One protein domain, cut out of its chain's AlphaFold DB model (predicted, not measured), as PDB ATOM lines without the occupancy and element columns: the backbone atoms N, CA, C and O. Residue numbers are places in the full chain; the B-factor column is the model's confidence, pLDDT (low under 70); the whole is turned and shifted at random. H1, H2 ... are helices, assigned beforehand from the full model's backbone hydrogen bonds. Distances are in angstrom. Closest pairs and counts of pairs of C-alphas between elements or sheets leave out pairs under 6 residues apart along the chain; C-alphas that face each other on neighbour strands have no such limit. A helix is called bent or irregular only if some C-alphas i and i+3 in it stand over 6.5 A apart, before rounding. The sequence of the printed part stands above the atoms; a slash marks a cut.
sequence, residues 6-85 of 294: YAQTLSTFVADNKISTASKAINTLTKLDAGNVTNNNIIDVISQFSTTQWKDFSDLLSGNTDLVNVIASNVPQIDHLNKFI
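AT A GLANCE: This is residues 6 to 85 of the 294 residues of the protein "Membrane protein insertase YidC/Oxa1 family" of Clostridium sp. CAG:632 (UniProt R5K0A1). Two helical groups stand next to each other: a hairpin of the long H5 and the shorter H4, side by side, and a triangle of three shorter helices in which H2 packs on both H1 and H3. H4 is the half of the hairpin that comes near the triangle, close to H1 at Phe 57 and to the last residue of H3, Ile 46, at Trp 54, and steeply tilted to both, while H5 stays apart from H1, H2 and H3. The printed part has 80 residues, with five named helices in the order H1, H2, H3, H4, H5 and no named strand, and its class is all helix. It is compact, with a radius of gyration of the C-alphas of 12.6 A, and spans 38 by 30 by 22 A.

IN THESE COORDINATES: H5, the longest helix, holds residues 65 to 82 and measures 25.7 A from C-alpha 65 at (-74.963, 65.995, 26.591) to C-alpha 82 at (-51.945, 58.297, 35.053). It has a kink of 34 degrees near residue 76 and is irregular, but only just, with C-alphas 73 and 76 6.6 A apart. H4 holds residues 51 to 60 and measures 14.6 A. H3, residues 39 to 46, measures 10.7 A. H2, residues 20 to 29, measures 14.7 A and is irregular, with C-alphas 21 and 24 7.1 A apart. H1 holds residues 6 to 16, measures 15.2 A and begins at C-alpha 6 at (-65.486, 78.666, 30.335).

HOW THE PARTS SIT: H5 and H4 form a helical hairpin: they touch, opposite ways at a shallow tilt of 9 degrees, and their closest C-alphas, of Asp 79 and Thr 51, are 6.2 A apart. H5 is apart from H1, H2 and H3. H4 is close to H1 but not clearly touching, at a steep tilt of 53 degrees, with the closest C-alphas, of Phe 57 and Phe 13, 7.4 A apart. H4 is also close to H3 but not clearly touching, at a steep tilt of 64 degrees; the closest C-alphas, of Trp 54 and Ile 46, are 8.0 A apart. H2 and H3 form a helical hairpin and touch, opposite ways at a shallow tilt of 24 degrees, with the closest C-alphas, of Ala 25 and Val 45, 5.2 A apart. H1 and H2 form another and touch, opposite ways at a shallow tilt of 25 degrees; the closest C-alphas, of Ser 11 and Ile 26, are 6.0 A apart. In H1 and H4 every O i to N i+4 pair is within hydrogen-bond range; the counts are 4 of 6 in H2, 3 of 4 in H3 and 12 of 14 in H5.

THE WHOLE: The two C-alphas farthest apart, of Gly 35 and Ile 85, are 42.2 A apart. The printed part has no cut and no long link; the link from H2 to H3, with 9 residues, is short, and the other three are tight. The mean pLDDT of the printed part is 70.6, and residues 61 to 85 are among those under 70.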
ATOM      1  N   TYR A   6     -66.332  79.832  30.050       69.00
ATOM      2  CA  TYR A   6     -65.486  78.666  30.335       69.00
ATOM      3  C   TYR A   6     -64.243  79.014  31.159       69.00
ATOM      4  O   TYR A   6     -63.902  78.265  32.066       69.00
ATOM      5  N   ALA A   7     -63.610  80.165  30.912       68.56
ATOM      6  CA  ALA A   7     -62.433  80.595  31.669       68.56
ATOM      7  C   ALA A   7     -62.749  80.818  33.157       68.56
ATOM      8  O   ALA A   7     -62.012  80.350  34.020       68.56
ATOM      9  N   GLN A   8     -63.883  81.460  33.455       73.38
ATOM     10  CA  GLN A   8     -64.350  81.672  34.825       73.38
ATOM     11  C   GLN A   8     -64.682  80.336  35.502       73.38
ATOM     12  O   GLN A   8     -64.216  80.071  36.603       73.38
ATOM     13  N   THR A   9     -65.428  79.468  34.811       76.50
ATOM     14  CA  THR A   9     -65.839  78.153  35.334       76.50
ATOM     15  C   THR A   9     -64.629  77.262  35.633       76.50
ATOM     16  O   THR A   9     -64.551  76.672  36.707       76.50
ATOM     17  N   LEU A  10     -63.655  77.203  34.718       78.25
ATOM     18  CA  LEU A  10     -62.413  76.449  34.899       78.25
ATOM     19  C   LEU A  10     -61.548  77.034  36.019       78.25
ATOM     20  O   LEU A  10     -60.992  76.281  36.813       78.25
ATOM     21  N   SER A  11     -61.457  78.363  36.106       79.12
ATOM     22  CA  SER A  11     -60.713  79.052  37.165       79.12
ATOM     23  C   SER A  11     -61.296  78.750  38.548       79.12
ATOM     24  O   SER A  11     -60.559  78.342  39.447       79.12
ATOM     25  N   THR A  12     -62.619  78.863  38.703       81.88
ATOM     26  CA  THR A  12     -63.321  78.523  39.948       81.88
ATOM     27  C   THR A  12     -63.141  77.048  40.298       81.88
ATOM     28  O   THR A  12     -62.728  76.738  41.409       81.88
ATOM     29  N   PHE A  13     -63.330  76.137  39.340       83.38
ATOM     30  CA  PHE A  13     -63.165  74.704  39.582       83.38
ATOM     31  C   PHE A  13     -61.743  74.333  40.032       83.38
ATOM     32  O   PHE A  13     -61.571  73.564  40.980       83.38
ATOM     33  N   VAL A  14     -60.718  74.893  39.378       81.31
ATOM     34  CA  VAL A  14     -59.307  74.675  39.731       81.31
ATOM     35  C   VAL A  14     -58.990  75.205  41.127       81.31
ATOM     36  O   VAL A  14     -58.258  74.548  41.874       81.31
ATOM     37  N   ALA A  15     -59.537  76.369  41.487       81.25
ATOM     38  CA  ALA A  15     -59.364  76.959  42.809       81.25
ATOM     39  C   ALA A  15     -60.037  76.109  43.900       81.25
ATOM     40  O   ALA A  15     -59.387  75.765  44.890       81.25
ATOM     41  N   ASP A  16     -61.290  75.703  43.684       82.81
ATOM     42  CA  ASP A  16     -62.084  74.932  44.647       82.81
ATOM     43  C   ASP A  16     -61.489  73.536  44.894       82.81
ATOM     44  O   ASP A  16     -61.424  73.069  46.033       82.81
ATOM     45  N   ASN A  17     -60.958  72.904  43.842       77.62
ATOM     46  CA  ASN A  17     -60.340  71.576  43.911       77.62
ATOM     47  C   ASN A  17     -58.827  71.607  44.167       77.62
ATOM     48  O   ASN A  17     -58.175  70.560  44.152       77.62
ATOM     49  N   LYS A  18     -58.252  72.794  44.417       80.31
ATOM     50  CA  LYS A  18     -56.828  73.000  44.741       80.31
ATOM     51  C   LYS A  18     -55.877  72.339  43.730       80.31
ATOM     52  O   LYS A  18     -54.855  71.758  44.107       80.31
ATOM     53  N   ILE A  19     -56.195  72.448  42.439       75.75
ATOM     54  CA  ILE A  19     -55.431  71.827  41.345       75.75
ATOM     55  C   ILE A  19     -54.191  72.680  41.038       75.75
ATOM     56  O   ILE A  19     -54.160  73.508  40.123       75.75
ATOM     57  N   SER A  20     -53.140  72.511  41.840       75.19
ATOM     58  CA  SER A  20     -51.911  73.313  41.742       75.19
ATOM     59  C   SER A  20     -51.195  73.166  40.391       75.19
ATOM     60  O   SER A  20     -50.601  74.125  39.895       75.19
ATOM     61  N   THR A  21     -51.313  72.006  39.746       73.75
ATOM     62  CA  THR A  21     -50.768  71.710  38.411       73.75
ATOM     63  C   THR A  21     -51.412  72.563  37.314       73.75
ATOM     64  O   THR A  21     -50.718  73.060  36.425       73.75
ATOM     65  N   ALA A  22     -52.714  72.844  37.424       79.56
ATOM     66  CA  ALA A  22     -53.466  73.664  36.474       79.56
ATOM     67  C   ALA A  22     -53.253  75.177  36.660       79.56
ATOM     68  O   ALA A  22     -53.635  75.971  35.800       79.56
ATOM     69  N   SER A  23     -52.619  75.609  37.757       75.69
ATOM     70  CA  SER A  23     -52.523  77.030  38.131       75.69
ATOM     71  C   SER A  23     -51.804  77.890  37.085       75.69
ATOM     72  O   SER A  23     -52.173  79.044  36.869       75.69
ATOM     73  N   LYS A  24     -50.781  77.354  36.406       79.19
ATOM     74  CA  LYS A  24     -50.088  78.082  35.328       79.19
ATOM     75  C   LYS A  24     -50.968  78.230  34.090       79.19
ATOM     76  O   LYS A  24     -51.060  79.326  33.551       79.19
ATOM     77  N   ALA A  25     -51.634  77.152  33.684       79.12
ATOM     78  CA  ALA A  25     -52.530  77.155  32.535       79.12
ATOM     79  C   ALA A  25     -53.736  78.085  32.765       79.12
ATOM     80  O   ALA A  25     -54.065  78.881  31.889       79.12
ATOM     81  N   ILE A  26     -54.312  78.089  33.976       82.94
ATOM     82  CA  ILE A  26     -55.383  79.018  34.368       82.94
ATOM     83  C   ILE A  26     -54.916  80.468  34.323       82.94
ATOM     84  O   ILE A  26     -55.616  81.303  33.767       82.94
ATOM     85  N   ASN A  27     -53.731  80.779  34.852       80.69
ATOM     86  CA  ASN A  27     -53.197  82.141  34.794       80.69
ATOM     87  C   ASN A  27     -52.962  82.631  33.360       80.69
ATOM     88  O   ASN A  27     -53.035  83.831  33.109       80.69
ATOM     89  N   THR A  28     -52.646  81.733  32.428       79.75
ATOM     90  CA  THR A  28     -52.568  82.070  31.003       79.75
ATOM     91  C   THR A  28     -53.967  82.288  30.432       79.75
ATOM     92  O   THR A  28     -54.197  83.292  29.768       79.75
ATOM     93  N   LEU A  29     -54.915  81.400  30.743       79.25
ATOM     94  CA  LEU A  29     -56.293  81.461  30.256       79.25
ATOM     95  C   LEU A  29     -57.042  82.716  30.734       79.25
ATOM     96  O   LEU A  29     -57.746  83.337  29.945       79.25
ATOM     97  N   THR A  30     -56.881  83.121  31.996       77.81
ATOM     98  CA  THR A  30     -57.574  84.283  32.588       77.81
ATOM     99  C   THR A  30     -57.004  85.630  32.151       77.81
ATOM    100  O   THR A  30     -57.656  86.655  32.331       77.81
ATOM    101  N   LYS A  31     -55.796  85.645  31.574       79.88
ATOM    102  CA  LYS A  31     -55.172  86.846  30.993       79.88
ATOM    103  C   LYS A  31     -55.541  87.066  29.529       79.88
ATOM    104  O   LYS A  31     -55.226  88.123  28.988       79.88
ATOM    105  N   LEU A  32     -56.151  86.075  28.881       72.69
ATOM    106  CA  LEU A  32     -56.605  86.186  27.503       72.69
ATOM    107  C   LEU A  32     -57.985  86.837  27.469       72.69
ATOM    108  O   LEU A  32     -58.870  86.500  28.252       72.69
ATOM    109  N   ASP A  33     -58.163  87.762  26.530       68.06
ATOM    110  CA  ASP A  33     -59.479  88.319  26.232       68.06
ATOM    111  C   ASP A  33     -60.402  87.220  25.676       68.06
ATOM    112  O   ASP A  33     -59.929  86.267  25.046       68.06
ATOM    113  N   ALA A  34     -61.715  87.339  25.876       62.88
ATOM    114  CA  ALA A  34     -62.681  86.280  25.566       62.88
ATOM    115  C   ALA A  34     -62.656  85.838  24.087       62.88
ATOM    116  O   ALA A  34     -63.000  84.697  23.783       62.88
ATOM    117  N   GLY A  35     -62.218  86.716  23.176       62.47
ATOM    118  CA  GLY A  35     -62.042  86.421  21.747       62.47
ATOM    119  C   GLY A  35     -60.730  85.717  21.372       62.47
ATOM    120  O   GLY A  35     -60.617  85.225  20.254       62.47
ATOM    121  N   ASN A  36     -59.758  85.643  22.285       67.94
ATOM    122  CA  ASN A  36     -58.431  85.049  22.062       67.94
ATOM    123  C   ASN A  36     -58.243  83.704  22.779       67.94
ATOM    124  O   ASN A  36     -57.165  83.112  22.719       67.94
ATOM    125  N   VAL A  37     -59.274  83.215  23.471       70.56
ATOM    126  CA  VAL A  37     -59.254  81.895  24.106       70.56
ATOM    127  C   VAL A  37     -59.299  80.820  23.023       70.56
ATOM    128  O   VAL A  37     -60.285  80.694  22.299       70.56
ATOM    129  N   THR A  38     -58.235  80.024  22.921       74.56
ATOM    130  CA  THR A  38     -58.163  78.903  21.972       74.56
ATOM    131  C   THR A  38     -58.482  77.569  22.644       74.56
ATOM    132  O   THR A  38     -58.328  77.410  23.858       74.56
ATOM    133  N   ASN A  39     -58.853  76.568  21.839       71.81
ATOM    134  CA  ASN A  39     -59.057  75.193  22.305       71.81
ATOM    135  C   ASN A  39     -57.819  74.644  23.034       71.81
ATOM    136  O   ASN A  39     -57.965  73.963  24.043       71.81
ATOM    137  N   ASN A  40     -56.609  74.996  22.586       74.31
ATOM    138  CA  ASN A  40     -55.363  74.555  23.217       74.31
ATOM    139  C   ASN A  40     -55.225  75.092  24.644       74.31
ATOM    140  O   ASN A  40     -54.825  74.353  25.534       74.31
ATOM    141  N   ASN A  41     -55.637  76.338  24.899       77.81
ATOM    142  CA  ASN A  41     -55.582  76.900  26.250       77.81
ATOM    143  C   ASN A  41     -56.540  76.185  27.210       77.81
ATOM    144  O   ASN A  41     -56.249  76.061  28.396       77.81
ATOM    145  N   ILE A  42     -57.674  75.705  26.699       74.19
ATOM    146  CA  ILE A  42     -58.630  74.909  27.473       74.19
ATOM    147  C   ILE A  42     -58.061  73.503  27.716       74.19
ATOM    148  O   ILE A  42     -58.102  73.019  28.847       74.19
ATOM    149  N   ILE A  43     -57.468  72.882  26.689       74.00
ATOM    150  CA  ILE A  43     -56.795  71.575  26.775       74.00
ATOM    151  C   ILE A  43     -55.651  71.603  27.805       74.00
ATOM    152  O   ILE A  43     -55.531  70.688  28.620       74.00
ATOM    153  N   ASP A  44     -54.857  72.672  27.842       77.75
ATOM    154  CA  ASP A  44     -53.748  72.834  28.790       77.75
ATOM    155  C   ASP A  44     -54.208  72.880  30.254       77.75
ATOM    156  O   ASP A  44     -53.462  72.490  31.148       77.75
ATOM    157  N   VAL A  45     -55.431  73.348  30.516       79.38
ATOM    158  CA  VAL A  45     -56.009  73.385  31.866       79.38
ATOM    159  C   VAL A  45     -56.564  72.021  32.245       79.38
ATOM    160  O   VAL A  45     -56.204  71.473  33.285       79.38
ATOM    161  N   ILE A  46     -57.432  71.467  31.399       76.06
ATOM    162  CA  ILE A  46     -58.150  70.224  31.700       76.06
ATOM    163  C   ILE A  46     -57.222  68.997  31.682       76.06
ATOM    164  O   ILE A  46     -57.468  68.024  32.386       76.06
ATOM    165  N   SER A  47     -56.109  69.046  30.942       77.12
ATOM    166  CA  SER A  47     -55.085  67.986  30.952       77.12
ATOM    167  C   SER A  47     -54.385  67.819  32.303       77.12
ATOM    168  O   SER A  47     -53.788  66.777  32.555       77.12
ATOM    169  N   GLN A  48     -54.465  68.821  33.182       79.44
ATOM    170  CA  GLN A  48     -53.834  68.802  34.502       79.44
ATOM    171  C   GLN A  48     -54.731  68.199  35.591       79.44
ATOM    172  O   GLN A  48     -54.298  68.110  36.743       79.44
ATOM    173  N   PHE A  49     -55.973  67.836  35.258       79.31
ATOM    174  CA  PHE A  49     -56.942  67.300  36.213       79.31
ATOM    175  C   PHE A  49     -56.678  65.808  36.463       79.31
ATOM    176  O   PHE A  49     -56.387  65.051  35.533       79.31
ATOM    177  N   SER A  50     -56.813  65.369  37.717       71.62
ATOM    178  CA  SER A  50     -56.826  63.943  38.070       71.62
ATOM    179  C   SER A  50     -58.142  63.277  37.655       71.62
ATOM    180  O   SER A  50     -59.115  63.952  37.314       71.62
ATOM    181  N   THR A  51     -58.214  61.944  37.715       69.19
ATOM    182  CA  THR A  51     -59.429  61.203  37.344       69.19
ATOM    183  C   THR A  51     -60.637  61.601  38.201       69.19
ATOM    184  O   THR A  51     -61.738  61.795  37.685       69.19
ATOM    185  N   THR A  52     -60.423  61.793  39.506       69.81
ATOM    186  CA  THR A  52     -61.463  62.240  40.445       69.81
ATOM    187  C   THR A  52     -61.964  63.645  40.095       69.81
ATOM    188  O   THR A  52     -63.167  63.875  40.000       69.81
ATOM    189  N   GLN A  53     -61.042  64.562  39.790       78.69
ATOM    190  CA  GLN A  53     -61.370  65.934  39.391       78.69
ATOM    191  C   GLN A  53     -62.091  65.977  38.040       78.69
ATOM    192  O   GLN A  53     -63.006  66.769  37.849       78.69
ATOM    193  N   TRP A  54     -61.735  65.096  37.107       77.19
ATOM    194  CA  TRP A  54     -62.450  64.950  35.842       77.19
ATOM    195  C   TRP A  54     -63.900  64.514  36.027       77.19
ATOM    196  O   TRP A  54     -64.780  65.040  35.346       77.19
ATOM    197  N   LYS A  55     -64.160  63.596  36.965       73.69
ATOM    198  CA  LYS A  55     -65.521  63.182  37.312       73.69
ATOM    199  C   LYS A  55     -66.318  64.361  37.878       73.69
ATOM    200  O   LYS A  55     -67.383  64.674  37.356       73.69
ATOM    201  N   ASP A  56     -65.769  65.068  38.864       79.06
ATOM    202  CA  ASP A  56     -66.438  66.218  39.493       79.06
ATOM    203  C   ASP A  56     -66.662  67.375  38.499       79.06
ATOM    204  O   ASP A  56     -67.691  68.050  38.521       79.06
ATOM    205  N   PHE A  57     -65.729  67.571  37.563       79.00
ATOM    206  CA  PHE A  57     -65.885  68.522  36.464       79.00
ATOM    207  C   PHE A  57     -66.971  68.088  35.469       79.00
ATOM    208  O   PHE A  57     -67.740  68.923  34.991       79.00
ATOM    209  N   SER A  58     -67.072  66.790  35.168       69.75
ATOM    210  CA  SER A  58     -68.120  66.257  34.290       69.75
ATOM    211  C   SER A  58     -69.519  66.409  34.896       69.75
ATOM    212  O   SER A  58     -70.457  66.758  34.176       69.75
ATOM    213  N   ASP A  59     -69.639  66.274  36.221       73.69
ATOM    214  CA  ASP A  59     -70.890  66.470  36.964       73.69
ATOM    215  C   ASP A  59     -71.390  67.928  36.839       73.69
ATOM    216  O   ASP A  59     -72.588  68.175  36.664       73.69
ATOM    217  N   LEU A  60     -70.471  68.903  36.810       70.25
ATOM    218  CA  LEU A  60     -70.764  70.326  36.561       70.25
ATOM    219  C   LEU A  60     -71.178  70.630  35.109       70.25
ATOM    220  O   LEU A  60     -71.813  71.656  34.845       70.25
ATOM    221  N   LEU A  61     -70.834  69.754  34.162       68.00
ATOM    222  CA  LEU A  61     -71.143  69.884  32.733       68.00
ATOM    223  C   LEU A  61     -72.373  69.077  32.293       68.00
ATOM    224  O   LEU A  61     -72.724  69.107  31.109       68.00
ATOM    225  N   SER A  62     -73.067  68.434  33.234       62.97
ATOM    226  CA  SER A  62     -74.259  67.589  33.040       62.97
ATOM    227  C   SER A  62     -75.394  68.214  32.204       62.97
ATOM    228  O   SER A  62     -76.232  67.491  31.670       62.97
ATOM    229  N   GLY A  63     -75.408  69.538  32.012       60.19
ATOM    230  CA  GLY A  63     -76.350  70.247  31.133       60.19
ATOM    231  C   GLY A  63     -76.005  70.278  29.632       60.19
ATOM    232  O   GLY A  63     -76.761  70.876  28.872       60.19
ATOM    233  N   ASN A  64     -74.880  69.703  29.189       59.41
ATOM    234  CA  ASN A  64     -74.459  69.643  27.779       59.41
ATOM    235  C   ASN A  64     -74.097  68.194  27.396       59.41
ATOM    236  O   ASN A  64     -72.941  67.781  27.516       59.41
ATOM    237  N   THR A  65     -75.078  67.433  26.909       56.03
ATOM    238  CA  THR A  65     -74.963  65.995  26.591       56.03
ATOM    239  C   THR A  65     -73.820  65.656  25.629       56.03
ATOM    240  O   THR A  65     -73.163  64.634  25.806       56.03
ATOM    241  N   ASP A  66     -73.506  66.531  24.672       57.69
ATOM    242  CA  ASP A  66     -72.426  66.293  23.703       57.69
ATOM    243  C   ASP A  66     -71.028  66.404  24.328       57.69
ATOM    244  O   ASP A  66     -70.140  65.609  24.026       57.69
ATOM    245  N   LEU A  67     -70.828  67.350  25.253       59.31
ATOM    246  CA  LEU A  67     -69.549  67.518  25.950       59.31
ATOM    247  C   LEU A  67     -69.323  66.396  26.964       59.31
ATOM    248  O   LEU A  67     -68.213  65.882  27.064       59.31
ATOM    249  N   VAL A  68     -70.377  65.977  27.668       55.50
ATOM    250  CA  VAL A  68     -70.322  64.847  28.606       55.50
ATOM    251  C   VAL A  68     -69.969  63.552  27.872       55.50
ATOM    252  O   VAL A  68     -69.109  62.813  28.340       55.50
ATOM    253  N   ASN A  69     -70.534  63.318  26.683       58.78
ATOM    254  CA  ASN A  69     -70.224  62.136  25.874       58.78
ATOM    255  C   ASN A  69     -68.775  62.134  25.356       58.78
ATOM    256  O   ASN A  69     -68.108  61.096  25.382       58.78
ATOM    257  N   VAL A  70     -68.247  63.288  24.929       61.41
ATOM    258  CA  VAL A  70     -66.843  63.411  24.491       61.41
ATOM    259  C   VAL A  70     -65.875  63.239  25.668       61.41
ATOM    260  O   VAL A  70     -64.862  62.554  25.526       61.41
ATOM    261  N   ILE A  71     -66.191  63.794  26.840       58.88
ATOM    262  CA  ILE A  71     -65.395  63.634  28.067       58.88
ATOM    263  C   ILE A  71     -65.417  62.168  28.521       58.88
ATOM    264  O   ILE A  71     -64.357  61.576  28.703       58.88
ATOM    265  N   ALA A  72     -66.591  61.538  28.598       59.25
ATOM    266  CA  ALA A  72     -66.736  60.133  28.984       59.25
ATOM    267  C   ALA A  72     -65.996  59.167  28.038       59.25
ATOM    268  O   ALA A  72     -65.536  58.115  28.475       59.25
ATOM    269  N   SER A  73     -65.833  59.537  26.763       63.38
ATOM    270  CA  SER A  73     -65.111  58.726  25.773       63.38
ATOM    271  C   SER A  73     -63.584  58.872  25.852       63.38
ATOM    272  O   SER A  73     -62.866  57.933  25.518       63.38
ATOM    273  N   ASN A  74     -63.068  60.029  26.288       61.22
ATOM    274  CA  ASN A  74     -61.629  60.342  26.255       61.22
ATOM    275  C   ASN A  74     -60.955  60.332  27.640       61.22
ATOM    276  O   ASN A  74     -59.767  60.030  27.743       61.22
ATOM    277  N   VAL A  75     -61.693  60.586  28.725       61.53
ATOM    278  CA  VAL A  75     -61.187  60.487  30.110       61.53
ATOM    279  C   VAL A  75     -60.660  59.085  30.463       61.53
ATOM    280  O   VAL A  75     -59.618  59.016  31.116       61.53
ATOM    281  N   PRO A  76     -61.245  57.964  29.992       60.84
ATOM    282  CA  PRO A  76     -60.664  56.636  30.212       60.84
ATOM    283  C   PRO A  76     -59.247  56.476  29.632       60.84
ATOM    284  O   PRO A  76     -58.456  55.688  30.148       60.84
ATOM    285  N   GLN A  77     -58.890  57.237  28.590       56.12
ATOM    286  CA  GLN A  77     -57.535  57.234  28.022       56.12
ATOM    287  C   GLN A  77     -56.551  58.025  28.897       56.12
ATOM    288  O   GLN A  77     -55.401  57.615  29.055       56.12
ATOM    289  N   ILE A  78     -57.013  59.111  29.529       56.78
ATOM    290  CA  ILE A  78     -56.247  59.874  30.531       56.78
ATOM    291  C   ILE A  78     -56.015  59.021  31.788       56.78
ATOM    292  O   ILE A  78     -54.938  59.064  32.385       56.78
ATOM    293  N   ASP A  79     -56.983  58.178  32.147       55.50
ATOM    294  CA  ASP A  79     -56.861  57.253  33.273       55.50
ATOM    295  C   ASP A  79     -55.739  56.223  33.050       55.50
ATOM    296  O   ASP A  79     -55.007  55.888  33.978       55.50
ATOM    297  N   HIS A  80     -55.513  55.787  31.805       56.00
ATOM    298  CA  HIS A  80     -54.398  54.896  31.461       56.00
ATOM    299  C   HIS A  80     -53.029  55.603  31.464       56.00
ATOM    300  O   HIS A  80     -52.017  54.965  31.742       56.00
ATOM    301  N   LEU A  81     -52.977  56.916  31.194       53.66
ATOM    302  CA  LEU A  81     -51.735  57.704  31.267       53.66
ATOM    303  C   LEU A  81     -51.281  57.937  32.713       53.66
ATOM    304  O   LEU A  81     -50.083  57.933  32.993       53.66
ATOM    305  N   ASN A  82     -52.233  58.107  33.632       56.62
ATOM    306  CA  ASN A  82     -51.945  58.297  35.053       56.62
ATOM    307  C   ASN A  82     -51.803  56.976  35.829       56.62
ATOM    308  O   ASN A  82     -51.209  56.980  36.909       56.62
ATOM    309  N   LYS A  83     -52.299  55.853  35.291       62.88
ATOM    310  CA  LYS A  83     -52.094  54.497  35.821       62.88
ATOM    311  C   LYS A  83     -50.733  53.946  35.399       62.88
ATOM    312  O   LYS A  83     -50.585  53.323  34.354       62.88
ATOM    313  N   PHE A  84     -49.732  54.121  36.247       60.31
ATOM    314  CA  PHE A  84     -48.408  53.525  36.059       60.31
ATOM    315  C   PHE A  84     -48.273  52.275  36.921       60.31
ATOM    316  O   PHE A  84     -48.863  52.225  37.992       60.31
ATOM    317  N   ILE A  85     -47.544  51.266  36.423       57.94
ATOM    318  CA  ILE A  85     -47.162  49.989  37.070       57.94
ATOM    319  C   ILE A  85     -48.179  49.467  38.111       57.94
ATOM    320  O   ILE A  85     -48.243  49.951  39.233       57.94
TER     321      ILE A  85